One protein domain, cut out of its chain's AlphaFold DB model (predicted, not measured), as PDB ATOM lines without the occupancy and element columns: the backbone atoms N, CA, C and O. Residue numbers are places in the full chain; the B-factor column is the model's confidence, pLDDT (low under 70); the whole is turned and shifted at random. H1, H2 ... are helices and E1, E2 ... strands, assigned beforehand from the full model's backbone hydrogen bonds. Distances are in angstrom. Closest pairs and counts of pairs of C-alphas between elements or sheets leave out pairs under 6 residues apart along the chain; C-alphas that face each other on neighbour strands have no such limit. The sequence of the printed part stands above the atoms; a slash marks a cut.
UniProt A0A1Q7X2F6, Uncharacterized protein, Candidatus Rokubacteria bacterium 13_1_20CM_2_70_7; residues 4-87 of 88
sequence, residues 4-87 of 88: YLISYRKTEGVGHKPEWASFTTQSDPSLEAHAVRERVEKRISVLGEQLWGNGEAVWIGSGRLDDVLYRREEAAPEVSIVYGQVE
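What this domain is: This is residues 4 to 87 of the 88 residues of an uncharacterized protein of Candidatus Rokubacteria bacterium 13_1_20CM_2_70_7 (UniProt A0A1Q7X2F6). A strongly twisted sheet of four strands lies between two helices, with the longer helix H1 crossing one face and the shorter H2 on the other, a sandwich of three layers. The E1 and E2 hairpin makes one side of the sheet and its loop, residues 12 to 18, lies at one end of the long axis; E4 and E3 make the other side. The printed part has 84 residues, with two named helices and four named strands in the order E1, E2, H1, E3, H2, E4; the sheet's order is E2, E1, E4, E3, mixed, and the class is mixed, helices and strands. The whole is compact, with a radius of gyration of the C-alphas of 12.2 A, and spans 37 by 24 by 17 A, only just elongated.

How they stand to each other: E1, residues 4 to 11, and E2, residues 19 to 26, are antiparallel neighbours at 153 degrees and form a hairpin; N 6 and O 23 are within hydrogen-bond range at 2.9 A. E1 is also the antiparallel neighbour of E4, residues 81 to 86, at 157 degrees, with N 7 and O 82 at 2.8 A. E4 is parallel to its neighbour E3, residues 57 to 63, at 22 degrees, with N 58 and O 81 at 2.9 A. E2 and E3 are the edge strands and are apart. H1, residues 33 to 47, is on the sheet at a height of 9.2 A; its line and that of E2 stand at 60.1 degrees on the local plane, only just across the strands. The closest C-alphas of H1 and E3 are those of Ala 33 and Ala 57, 5.4 A apart. H2, residues 65 to 73, is on the opposite face; its closest C-alphas to E4 are those of Leu 65 and Val 86, 5.5 A. H1 and H2 are apart. E2, H1 and E3 make a split strand-helix-strand unit, two strands running the same way with E1 and E4 between them, and E3, H2 and E4 make a strand-helix-strand unit of parallel neighbours; both crossovers are right-handed. In H1 and H2 every O i to N i+4 pair is within hydrogen-bond range.

Where its parts are: E1 begins at C-alpha 4, (103.070, 118.165, 88.133), and is 22.9 A long; E2 is 23.6 A. H1 is 21.1 A, from C-alpha 33 at (92.874, 116.503, 94.675). E3 is 18.0 A, H2 12.8 A, and E4 16.1 A, ending at C-alpha 86, (107.598, 120.824, 89.365). Residues 10 to 11 of E1 also pair, antiparallel, with residues 50 to 51.

The domain as a whole: The C-alphas farthest apart are those of Gly 15 and Asp 28, 39.2 A. The printed part has no cut; the link E3 to H2 is tight, the others are short. The mean pLDDT of the printed part is 93.6, and no printed residue is under 70.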
ATOM      1  N   TYR A   4     103.337 118.769  86.833       97.38
ATOM      2  CA  TYR A   4     103.070 118.165  88.133       97.38
ATOM      3  C   TYR A   4     103.690 116.778  88.208       97.38
ATOM      4  O   TYR A   4     103.605 116.011  87.247       97.38
ATOM      5  N   LEU A   5     104.254 116.443  89.366       97.88
ATOM      6  CA  LEU A   5     104.576 115.075  89.750       97.88
ATOM      7  C   LEU A   5     103.409 114.523  90.568       97.88
ATOM      8  O   LEU A   5     103.004 115.131  91.556       97.88
ATOM      9  N   ILE A   6     102.888 113.367  90.165       98.38
ATOM     10  CA  ILE A   6     101.906 112.601  90.931       98.38
ATOM     11  C   ILE A   6     102.568 111.290  91.335       98.38
ATOM     12  O   ILE A   6     103.051 110.543  90.479       98.38
ATOM     13  N   SER A   7     102.557 110.995  92.629       98.31
ATOM     14  CA  SER A   7     103.072 109.753  93.190       98.31
ATOM     15  C   SER A   7     101.980 109.032  93.962       98.31
ATOM     16  O   SER A   7     101.211 109.650  94.689       98.31
ATOM     17  N   TYR A   8     101.908 107.714  93.814       98.00
ATOM     18  CA  TYR A   8     100.947 106.878  94.525       98.00
ATOM     19  C   TYR A   8     101.632 105.632  95.068       98.00
ATOM     20  O   TYR A   8     102.554 105.102  94.446       98.00
ATOM     21  N   ARG A   9     101.189 105.172  96.235       96.31
ATOM     22  CA  ARG A   9     101.633 103.910  96.813       96.31
ATOM     23  C   ARG A   9     100.841 102.767  96.205       96.31
ATOM     24  O   ARG A   9      99.612 102.760  96.256       96.31
ATOM     25  N   LYS A  10     101.547 101.786  95.662       94.31
ATOM     26  CA  LYS A  10     100.958 100.536  95.187       94.31
ATOM     27  C   LYS A  10     101.378  99.367  96.063       94.31
ATOM     28  O   LYS A  10     102.435  99.406  96.690       94.31
ATOM     29  N   THR A  11     100.551  98.330  96.087       89.94
ATOM     30  CA  THR A  11     100.889  97.030  96.673       89.94
ATOM     31  C   THR A  11     100.804  95.936  95.612       89.94
ATOM     32  O   THR A  11      99.951  95.988  94.727       89.94
ATOM     33  N   GLU A  12     101.693  94.948  95.704       82.25
ATOM     34  CA  GLU A  12     101.692  93.754  94.847       82.25
ATOM     35  C   GLU A  12     100.930  92.572  95.478       82.25
ATOM     36  O   GLU A  12     100.805  91.513  94.869       82.25
ATOM     37  N   GLY A  13     100.385  92.738  96.691       71.44
ATOM     38  CA  GLY A  13      99.599  91.708  97.368       71.44
ATOM     39  C   GLY A  13      99.513  91.890  98.884       71.44
ATOM     40  O   GLY A  13     100.066  92.824  99.469       71.44
ATOM     41  N   VAL A  14      98.805  90.978  99.553       71.62
ATOM     42  CA  VAL A  14      98.665  90.999 101.018       71.62
ATOM     43  C   VAL A  14     100.031  90.768 101.671       71.62
ATOM     44  O   VAL A  14     100.687  89.768 101.402       71.62
ATOM     45  N   GLY A  15     100.450  91.687 102.546       74.75
ATOM     46  CA  GLY A  15     101.705  91.583 103.302       74.75
ATOM     47  C   GLY A  15     102.931  92.217 102.634       74.75
ATOM     48  O   GLY A  15     103.984  92.278 103.265       74.75
ATOM     49  N   HIS A  16     102.804  92.738 101.411       80.81
ATOM     50  CA  HIS A  16     103.878  93.493 100.763       80.81
ATOM     51  C   HIS A  16     103.930  94.930 101.288       80.81
ATOM     52  O   HIS A  16     102.899  95.570 101.516       80.81
ATOM     53  N   LYS A  17     105.150  95.448 101.479       88.38
ATOM     54  CA  LYS A  17     105.350  96.861 101.806       88.38
ATOM     55  C   LYS A  17     104.903  97.702 100.603       88.38
ATOM     56  O   LYS A  17     105.294  97.372  99.487       88.38
ATOM     57  N   PRO A  18     104.121  98.774 100.805       92.62
ATOM     58  CA  PRO A  18     103.750  99.648  99.706       92.62
ATOM     59  C   PRO A  18     104.967 100.356  99.110       92.62
ATOM     60  O   PRO A  18     105.839 100.832  99.842       92.62
ATOM     61  N   GLU A  19     104.976 100.478  97.788       93.75
ATOM     62  CA  GLU A  19     106.037 101.142  97.030       93.75
ATOM     63  C   GLU A  19     105.501 102.351  96.267       93.75
ATOM     64  O   GLU A  19     104.371 102.345  95.776       93.75
ATOM     65  N   TRP A  20     106.323 103.394  96.152       96.44
ATOM     66  CA  TRP A  20     105.985 104.575  95.369       96.44
ATOM     67  C   TRP A  20     106.110 104.299  93.870       96.44
ATOM     68  O   TRP A  20     107.194 104.024  93.360       96.44
ATOM     69  N   ALA A  21     105.014 104.487  93.145       96.69
ATOM     70  CA  ALA A  21     105.011 104.715  91.707       96.69
ATOM     71  C   ALA A  21     104.824 106.213  91.434       96.69
ATOM     72  O   ALA A  21     104.293 106.947  92.268       96.69
ATOM     73  N   SER A  22     105.305 106.713  90.295       97.50
ATOM     74  CA  SER A  22     105.194 108.136  89.948       97.50
ATOM     75  C   SER A  22     105.002 108.352  88.453       97.50
ATOM     76  O   SER A  22     105.468 107.564  87.630       97.50
ATOM     77  N   PHE A  23     104.317 109.432  88.098       97.19
ATOM     78  CA  PHE A  23     104.210 109.917  86.727       97.19
ATOM     79  C   PHE A  23     104.013 111.428  86.712       97.19
ATOM     80  O   PHE A  23     103.549 112.020  87.686       97.19
ATOM     81  N   THR A  24     104.357 112.052  85.592       96.50
ATOM     82  CA  THR A  24     104.175 113.489  85.401       96.50
ATOM     83  C   THR A  24     102.943 113.791  84.557       96.50
ATOM     84  O   THR A  24     102.545 113.005  83.695       96.50
ATOM     85  N   THR A  25     102.334 114.950  84.784       95.31
ATOM     86  CA  THR A  25     101.233 115.463  83.960       95.31
ATOM     87  C   THR A  25     101.319 116.981  83.840       95.31
ATOM     88  O   THR A  25     101.857 117.642  84.723       95.31
ATOM     89  N   GLN A  26     100.809 117.535  82.744       94.31
ATOM     90  CA  GLN A  26     100.697 118.978  82.540       94.31
ATOM     91  C   GLN A  26      99.231 119.394  82.663       94.31
ATOM     92  O   GLN A  26      98.341 118.674  82.204       94.31
ATOM     93  N   SER A  27      98.961 120.549  83.272       90.31
ATOM     94  CA  SER A  27      97.595 121.068  83.406       90.31
ATOM     95  C   SER A  27      97.575 122.589  83.467       90.31
ATOM     96  O   SER A  27      98.477 123.171  84.056       90.31
ATOM     97  N   ASP A  28      96.571 123.211  82.843       77.25
ATOM     98  CA  ASP A  28      96.343 124.661  82.891       77.25
ATOM     99  C   ASP A  28      95.697 125.141  84.202       77.25
ATOM    100  O   ASP A  28      96.211 126.100  84.779       77.25
ATOM    101  N   PRO A  29      94.613 124.520  84.717       80.81
ATOM    102  CA  PRO A  29      94.145 124.824  86.066       80.81
ATOM    103  C   PRO A  29      95.066 124.209  87.130       80.81
ATOM    104  O   PRO A  29      95.805 123.253  86.865       80.81
ATOM    105  N   SER A  30      94.984 124.729  88.359       81.81
ATOM    106  CA  SER A  30      95.522 124.036  89.533       81.81
ATOM    107  C   SER A  30      94.955 122.619  89.590       81.81
ATOM    108  O   SER A  30      93.751 122.416  89.412       81.81
ATOM    109  N   LEU A  31      95.814 121.616  89.799       89.44
ATOM    110  CA  LEU A  31      95.325 120.248  89.938       89.44
ATOM    111  C   LEU A  31      94.594 120.095  91.274       89.44
ATOM    112  O   LEU A  31      95.207 120.114  92.339       89.44
ATOM    113  N   GLU A  32      93.285 119.890  91.203       93.19
ATOM    114  CA  GLU A  32      92.473 119.551  92.367       93.19
ATOM    115  C   GLU A  32      92.695 118.093  92.792       93.19
ATOM    116  O   GLU A  32      92.871 117.201  91.952       93.19
ATOM    117  N   ALA A  33      92.622 117.826  94.098       94.62
ATOM    118  CA  ALA A  33      92.874 116.503  94.675       94.62
ATOM    119  C   ALA A  33      91.984 115.399  94.069       94.62
ATOM    120  O   ALA A  33      92.460 114.295  93.795       94.62
ATOM    121  N   HIS A  34      90.708 115.694  93.784       94.75
ATOM    122  CA  HIS A  34      89.806 114.731  93.137       94.75
ATOM    123  C   HIS A  34      90.307 114.338  91.738       94.75
ATOM    124  O   HIS A  34      90.279 113.170  91.359       94.75
ATOM    125  N   ALA A  35      90.845 115.299  90.984       94.88
ATOM    126  CA  ALA A  35      91.319 115.082  89.627       94.88
ATOM    127  C   ALA A  35      92.661 114.328  89.623       94.88
ATOM    128  O   ALA A  35      92.968 113.606  88.671       94.88
ATOM    129  N   VAL A  36      93.481 114.489  90.668       97.25
ATOM    130  CA  VAL A  36      94.675 113.656  90.906       97.25
ATOM    131  C   VAL A  36      94.250 112.211  91.148       97.25
ATOM    132  O   VAL A  36      94.756 111.300  90.489       97.25
ATOM    133  N   ARG A  37      93.290 112.005  92.057       96.75
ATOM    134  CA  ARG A  37      92.782 110.681  92.420       96.75
ATOM    135  C   ARG A  37      92.230 109.929  91.210       96.75
ATOM    136  O   ARG A  37      92.664 108.808  90.962       96.75
ATOM    137  N   GLU A  38      91.374 110.553  90.403       96.12
ATOM    138  CA  GLU A  38      90.823 109.941  89.182       96.12
ATOM    139  C   GLU A  38      91.918 109.495  88.198       96.12
ATOM    140  O   GLU A  38      91.834 108.429  87.581       96.12
ATOM    141  N   ARG A  39      92.986 110.292  88.052       96.50
ATOM    142  CA  ARG A  39      94.129 109.939  87.194       96.50
ATOM    143  C   ARG A  39      94.878 108.721  87.728       96.50
ATOM    144  O   ARG A  39      95.270 107.866  86.933       96.50
ATOM    145  N   VAL A  40      95.074 108.642  89.044       97.62
ATOM    146  CA  VAL A  40      95.702 107.486  89.696       97.62
ATOM    147  C   VAL A  40      94.829 106.243  89.544       97.62
ATOM    148  O   VAL A  40      95.327 105.222  89.080       97.62
ATOM    149  N   GLU A  41      93.529 106.328  89.832       96.00
ATOM    150  CA  GLU A  41      92.584 105.211  89.686       96.00
ATOM    151  C   GLU A  41      92.564 104.671  88.249       96.00
ATOM    152  O   GLU A  41      92.674 103.462  88.027       96.00
ATOM    153  N   LYS A  42      92.521 105.565  87.252       96.56
ATOM    154  CA  LYS A  42      92.605 105.182  85.837       96.56
ATOM    155  C   LYS A  42      93.920 104.475  85.515       96.56
ATOM    156  O   LYS A  42      93.917 103.475  84.801       96.56
ATOM    157  N   ARG A  43      95.045 104.987  86.017       95.75
ATOM    158  CA  ARG A  43      96.371 104.408  85.762       95.75
ATOM    159  C   ARG A  43      96.508 103.021  86.384       95.75
ATOM    160  O   ARG A  43      96.940 102.101  85.700       95.75
ATOM    161  N   ILE A  44      96.098 102.875  87.636       94.25
ATOM    162  CA  ILE A  44      96.125 101.610  88.371       94.25
ATOM    163  C   ILE A  44      95.259 100.562  87.671       94.25
ATOM    164  O   ILE A  44      95.716  99.441  87.466       94.25
ATOM    165  N   SER A  45      94.064 100.947  87.214       94.06
ATOM    166  CA  SER A  45      93.181 100.080  86.424       94.06
ATOM    167  C   SER A  45      93.842  99.598  85.126       94.06
ATOM    168  O   SER A  45      93.821  98.407  84.825       94.06
ATOM    169  N   VAL A  46      94.503 100.498  84.387       95.62
ATOM    170  CA  VAL A  46      95.223 100.153  83.146       95.62
ATOM    171  C   VAL A  46      96.417  99.229  83.402       95.62
ATOM    172  O   VAL A  46      96.699  98.363  82.578       95.62
ATOM    173  N   LEU A  47      97.127  99.412  84.518       92.62
ATOM    174  CA  LEU A  47      98.323  98.636  84.856       92.62
ATOM    175  C   LEU A  47      98.023  97.346  85.637       92.62
ATOM    176  O   LEU A  47      98.934  96.550  85.848       92.62
ATOM    177  N   GLY A  48      96.775  97.125  86.062       91.75
ATOM    178  CA  GLY A  48      96.412  95.993  86.920       91.75
ATOM    179  C   GLY A  48      97.050  96.059  88.312       91.75
ATOM    180  O   GLY A  48      97.287  95.024  88.930       91.75
ATOM    181  N   GLU A  49      97.363  97.263  88.796       92.25
ATOM    182  CA  GLU A  49      97.973  97.483  90.111       92.25
ATOM    183  C   GLU A  49      96.896  97.554  91.210       92.25
ATOM    184  O   GLU A  49      95.699  97.666  90.935       92.25
ATOM    185  N   GLN A  50      97.309  97.531  92.479       92.94
ATOM    186  CA  GLN A  50      96.425  97.822  93.608       92.94
ATOM    187  C   GLN A  50      96.899  99.069  94.345       92.94
ATOM    188  O   GLN A  50      98.059  99.158  94.750       92.94
ATOM    189  N   LEU A  51      95.989 100.029  94.532       94.69
ATOM    190  CA  LEU A  51      96.246 101.221  95.334       94.69
ATOM    191  C   LEU A  51      96.358 100.830  96.804       94.69
ATOM    192  O   LEU A  51      95.506 100.121  97.339       94.69
ATOM    193  N   TRP A  52      97.395 101.323  97.463       94.06
ATOM    194  CA  TRP A  52      97.537 101.170  98.897       94.06
ATOM    195  C   TRP A  52      96.791 102.292  99.635       94.06
ATOM    196  O   TRP A  52      96.899 103.455  99.254       94.06
ATOM    197  N   GLY A  53      96.070 101.959 100.707       90.94
ATOM    198  CA  GLY A  53      95.317 102.915 101.531       90.94
ATOM    199  C   GLY A  53      93.960 103.322 100.936       90.94
ATOM    200  O   GLY A  53      93.341 102.559 100.198       90.94
ATOM    201  N   ASN A  54      93.465 104.507 101.303       90.50
ATOM    202  CA  ASN A  54      92.115 104.990 100.970       90.50
ATOM    203  C   ASN A  54      92.046 105.838  99.681       90.50
ATOM    204  O   ASN A  54      90.951 106.217  99.255       90.50
ATOM    205  N   GLY A  55      93.195 106.151  99.074       92.75
ATOM    206  CA  GLY A  55      93.281 106.990  97.878       92.75
ATOM    207  C   GLY A  55      93.110 108.486  98.130       92.75
ATOM    208  O   GLY A  55      92.787 109.224  97.200       92.75
ATOM    209  N   GLU A  56      93.321 108.946  99.362       94.19
ATOM    210  CA  GLU A  56      93.460 110.370  99.659       94.19
ATOM    211  C   GLU A  56      94.688 110.949  98.940       94.19
ATOM    212  O   GLU A  56      95.780 110.371  98.981       94.19
ATOM    213  N   ALA A  57      94.480 112.076  98.253       96.75
ATOM    214  CA  ALA A  57      95.504 112.789  97.504       96.75
ATOM    215  C   ALA A  57      95.907 114.065  98.239       96.75
ATOM    216  O   ALA A  57      95.078 114.948  98.461       96.75
ATOM    217  N   VAL A  58      97.190 114.165  98.577       97.50
ATOM    218  CA  VAL A  58      97.741 115.253  99.388       97.50
ATOM    219  C   VAL A  58      98.678 116.120  98.557       97.50
ATOM    220  O   VAL A  58      99.591 115.626  97.891       97.50
ATOM    221  N   TRP A  59      98.464 117.432  98.610       97.31
ATOM    222  CA  TRP A  59      99.366 118.403  98.004       97.31
ATOM    223  C   TRP A  59     100.644 118.549  98.833       97.31
ATOM    224  O   TRP A  59     100.577 118.814 100.032       97.31
ATOM    225  N   ILE A  60     101.803 118.430  98.186       97.25
ATOM    226  CA  ILE A  60     103.127 118.537  98.830       97.25
ATOM    227  C   ILE A  60     103.909 119.786  98.393       97.25
ATOM    228  O   ILE A  60     105.117 119.897  98.614       97.25
ATOM    229  N   GLY A  61     103.226 120.767  97.803       95.81
ATOM    230  CA  GLY A  61     103.831 122.033  97.395       95.81
ATOM    231  C   GLY A  61     104.436 122.011  95.996       95.81
ATOM    232  O   GLY A  61     104.248 121.079  95.214       95.81
ATOM    233  N   SER A  62     105.178 123.073  95.698       96.06
ATOM    234  CA  SER A  62     105.951 123.222  94.472       96.06
ATOM    235  C   SER A  62     107.454 123.313  94.760       96.06
ATOM    236  O   SER A  62     107.855 123.489  95.922       96.06
ATOM    237  N   GLY A  63     108.273 123.117  93.727       96.38
ATOM    238  CA  GLY A  63     109.730 123.248  93.780       96.38
ATOM    239  C   GLY A  63     110.422 122.477  92.659       96.38
ATOM    240  O   GLY A  63     109.767 121.993  91.731       96.38
ATOM    241  N   ARG A  64     111.746 122.314  92.754       96.81
ATOM    242  CA  ARG A  64     112.486 121.467  91.807       96.81
ATOM    243  C   ARG A  64     112.049 120.015  91.967       96.81
ATOM    244  O   ARG A  64     111.557 119.612  93.020       96.81
ATOM    245  N   LEU A  65     112.287 119.199  90.940       96.38
ATOM    246  CA  LEU A  65     111.933 117.776  90.975       96.38
ATOM    247  C   LEU A  65     112.470 117.067  92.233       96.38
ATOM    248  O   LEU A  65     111.729 116.318  92.866       96.38
ATOM    249  N   ASP A  66     113.718 117.344  92.615       96.62
ATOM    250  CA  ASP A  66     114.349 116.747  93.796       96.62
ATOM    251  C   ASP A  66     113.646 117.151  95.103       96.62
ATOM    252  O   ASP A  66     113.455 116.308  95.977       96.62
ATOM    253  N   ASP A  67     113.182 118.401  95.216       96.75
ATOM    254  CA  ASP A  67     112.454 118.888  96.395       96.75
ATOM    255  C   ASP A  67     111.093 118.194  96.527       96.75
ATOM    256  O   ASP A  67     110.689 117.772  97.612       96.75
ATOM    257  N   VAL A  68     110.380 118.047  95.406       97.50
ATOM    258  CA  VAL A  68     109.074 117.377  95.371       97.50
ATOM    259  C   VAL A  68     109.230 115.883  95.682       97.50
ATOM    260  O   VAL A  68     108.437 115.321  96.438       97.50
ATOM    261  N   LEU A  69     110.276 115.233  95.159       97.12
ATOM    262  CA  LEU A  69     110.599 113.839  95.478       97.12
ATOM    263  C   LEU A  69     111.006 113.656  96.943       97.12
ATOM    264  O   LEU A  69     110.611 112.670  97.558       97.12
ATOM    265  N   TYR A  70     111.751 114.600  97.512       97.06
ATOM    266  CA  TYR A  70     112.114 114.572  98.923       97.06
ATOM    267  C   TYR A  70     110.865 114.645  99.815       97.06
ATOM    268  O   TYR A  70     110.657 113.776 100.660       97.06
ATOM    269  N   ARG A  71     109.954 115.593  99.553       97.44
ATOM    270  CA  ARG A  71     108.692 115.718 100.307       97.44
ATOM    271  C   ARG A  71     107.766 114.506 100.148       97.44
ATOM    272  O   ARG A  71     107.026 114.186 101.074       97.44
ATOM    273  N   ARG A  72     107.802 113.805  99.005       97.06
ATOM    274  CA  ARG A  72     107.092 112.521  98.828       97.06
ATOM    275  C   ARG A  72     107.546 111.485  99.857       97.06
ATOM    276  O   ARG A  72     106.711 110.747 100.373       97.06
ATOM    277  N   GLU A  73     108.843 111.404 100.141       96.00
ATOM    278  CA  GLU A  73     109.369 110.445 101.122       96.00
ATOM    279  C   GLU A  73     108.991 110.805 102.562       96.00
ATOM    280  O   GLU A  73     108.814 109.911 103.386       96.00
ATOM    281  N   GLU A  74     108.794 112.091 102.853       96.19
ATOM    282  CA  GLU A  74     108.319 112.571 104.157       96.19
ATOM    283  C   GLU A  74     106.807 112.372 104.367       96.19
ATOM    284  O   GLU A  74     106.304 112.569 105.476       96.19
ATOM    285  N   ALA A  75     106.066 111.972 103.327       95.00
ATOM    286  CA  ALA A  75     104.630 111.753 103.427       95.00
ATOM    287  C   ALA A  75     104.308 110.644 104.435       95.00
ATOM    288  O   ALA A  75     104.892 109.550 104.406       95.00
ATOM    289  N   ALA A  76     103.329 110.927 105.297       93.62
ATOM    290  CA  ALA A  76     102.957 110.046 106.393       93.62
ATOM    291  C   ALA A  76     102.650 108.617 105.895       93.62
ATOM    292  O   ALA A  76     102.199 108.437 104.753       93.62
ATOM    293  N   PRO A  77     102.917 107.574 106.704       90.75
ATOM    294  CA  PRO A  77     102.722 106.194 106.288       90.75
ATOM    295  C   PRO A  77     101.324 105.910 105.750       90.75
ATOM    296  O   PRO A  77     101.251 105.142 104.813       90.75
ATOM    297  N   GLU A  78     100.277 106.557 106.273       90.94
ATOM    298  CA  GLU A  78      98.855 106.502 105.885       90.94
ATOM    299  C   GLU A  78      98.520 107.103 104.510       90.94
ATOM    300  O   GLU A  78      97.472 106.785 103.947       90.94
ATOM    301  N   VAL A  79      99.397 107.936 103.939       94.69
ATOM    302  CA  VAL A  79      99.117 108.656 102.691       94.69
ATOM    303  C   VAL A  79      99.249 107.738 101.480       94.69
ATOM    304  O   VAL A  79     100.299 107.137 101.237       94.69
ATOM    305  N   SER A  80      98.176 107.664 100.691       95.31
ATOM    306  CA  SER A  80      98.103 106.879  99.458       95.31
ATOM    307  C   SER A  80      98.699 107.597  98.255       95.31
ATOM    308  O   SER A  80      99.387 106.973  97.447       95.31
ATOM    309  N   ILE A  81      98.388 108.883  98.093       98.38
ATOM    310  CA  ILE A  81      98.709 109.662  96.899       98.38
ATOM    311  C   ILE A  81      99.254 111.021  97.333       98.38
ATOM    312  O   ILE A  81      98.666 111.698  98.174       98.38
ATOM    313  N   VAL A  82     100.351 111.451  96.718       98.19
ATOM    314  CA  VAL A  82     100.868 112.815  96.838       98.19
ATOM    315  C   VAL A  82     101.044 113.439  95.469       98.19
ATOM    316  O   VAL A  82     101.279 112.747  94.475       98.19
ATOM    317  N   TYR A  83     100.937 114.757  95.410       98.19
ATOM    318  CA  TYR A  83     101.182 115.494  94.183       98.19
ATOM    319  C   TYR A  83     101.756 116.878  94.464       98.19
ATOM    320  O   TYR A  83     101.443 117.506  95.473       98.19
ATOM    321  N   GLY A  84     102.614 117.339  93.563       97.50
ATOM    322  CA  GLY A  84     103.302 118.619  93.668       97.50
ATOM    323  C   GLY A  84     103.591 119.202  92.292       97.50
ATOM    324  O   GLY A  84     103.669 118.462  91.309       97.50
ATOM    325  N   GLN A  85     103.732 120.521  92.204       96.94
ATOM    326  CA  GLN A  85     104.149 121.187  90.968       96.94
ATOM    327  C   GLN A  85     105.674 121.168  90.863       96.94
ATOM    328  O   GLN A  85     106.377 121.506  91.810       96.94
ATOM    329  N   VAL A  86     106.176 120.788  89.696       97.00
ATOM    330  CA  VAL A  86     107.598 120.824  89.365       97.00
ATOM    331  C   VAL A  86     107.883 122.142  88.652       97.00
ATOM    332  O   VAL A  86     107.293 122.434  87.610       97.00
ATOM    333  N   GLU A  87     108.759 122.937  89.249       94.75
ATOM    334  CA  GLU A  87     109.258 124.206  88.724       94.75
ATOM    335  C   GLU A  87     110.606 123.977  88.017       94.75
ATOM    336  O   GLU A  87     111.364 123.078  88.400       94.75
TER     337      GLU A  87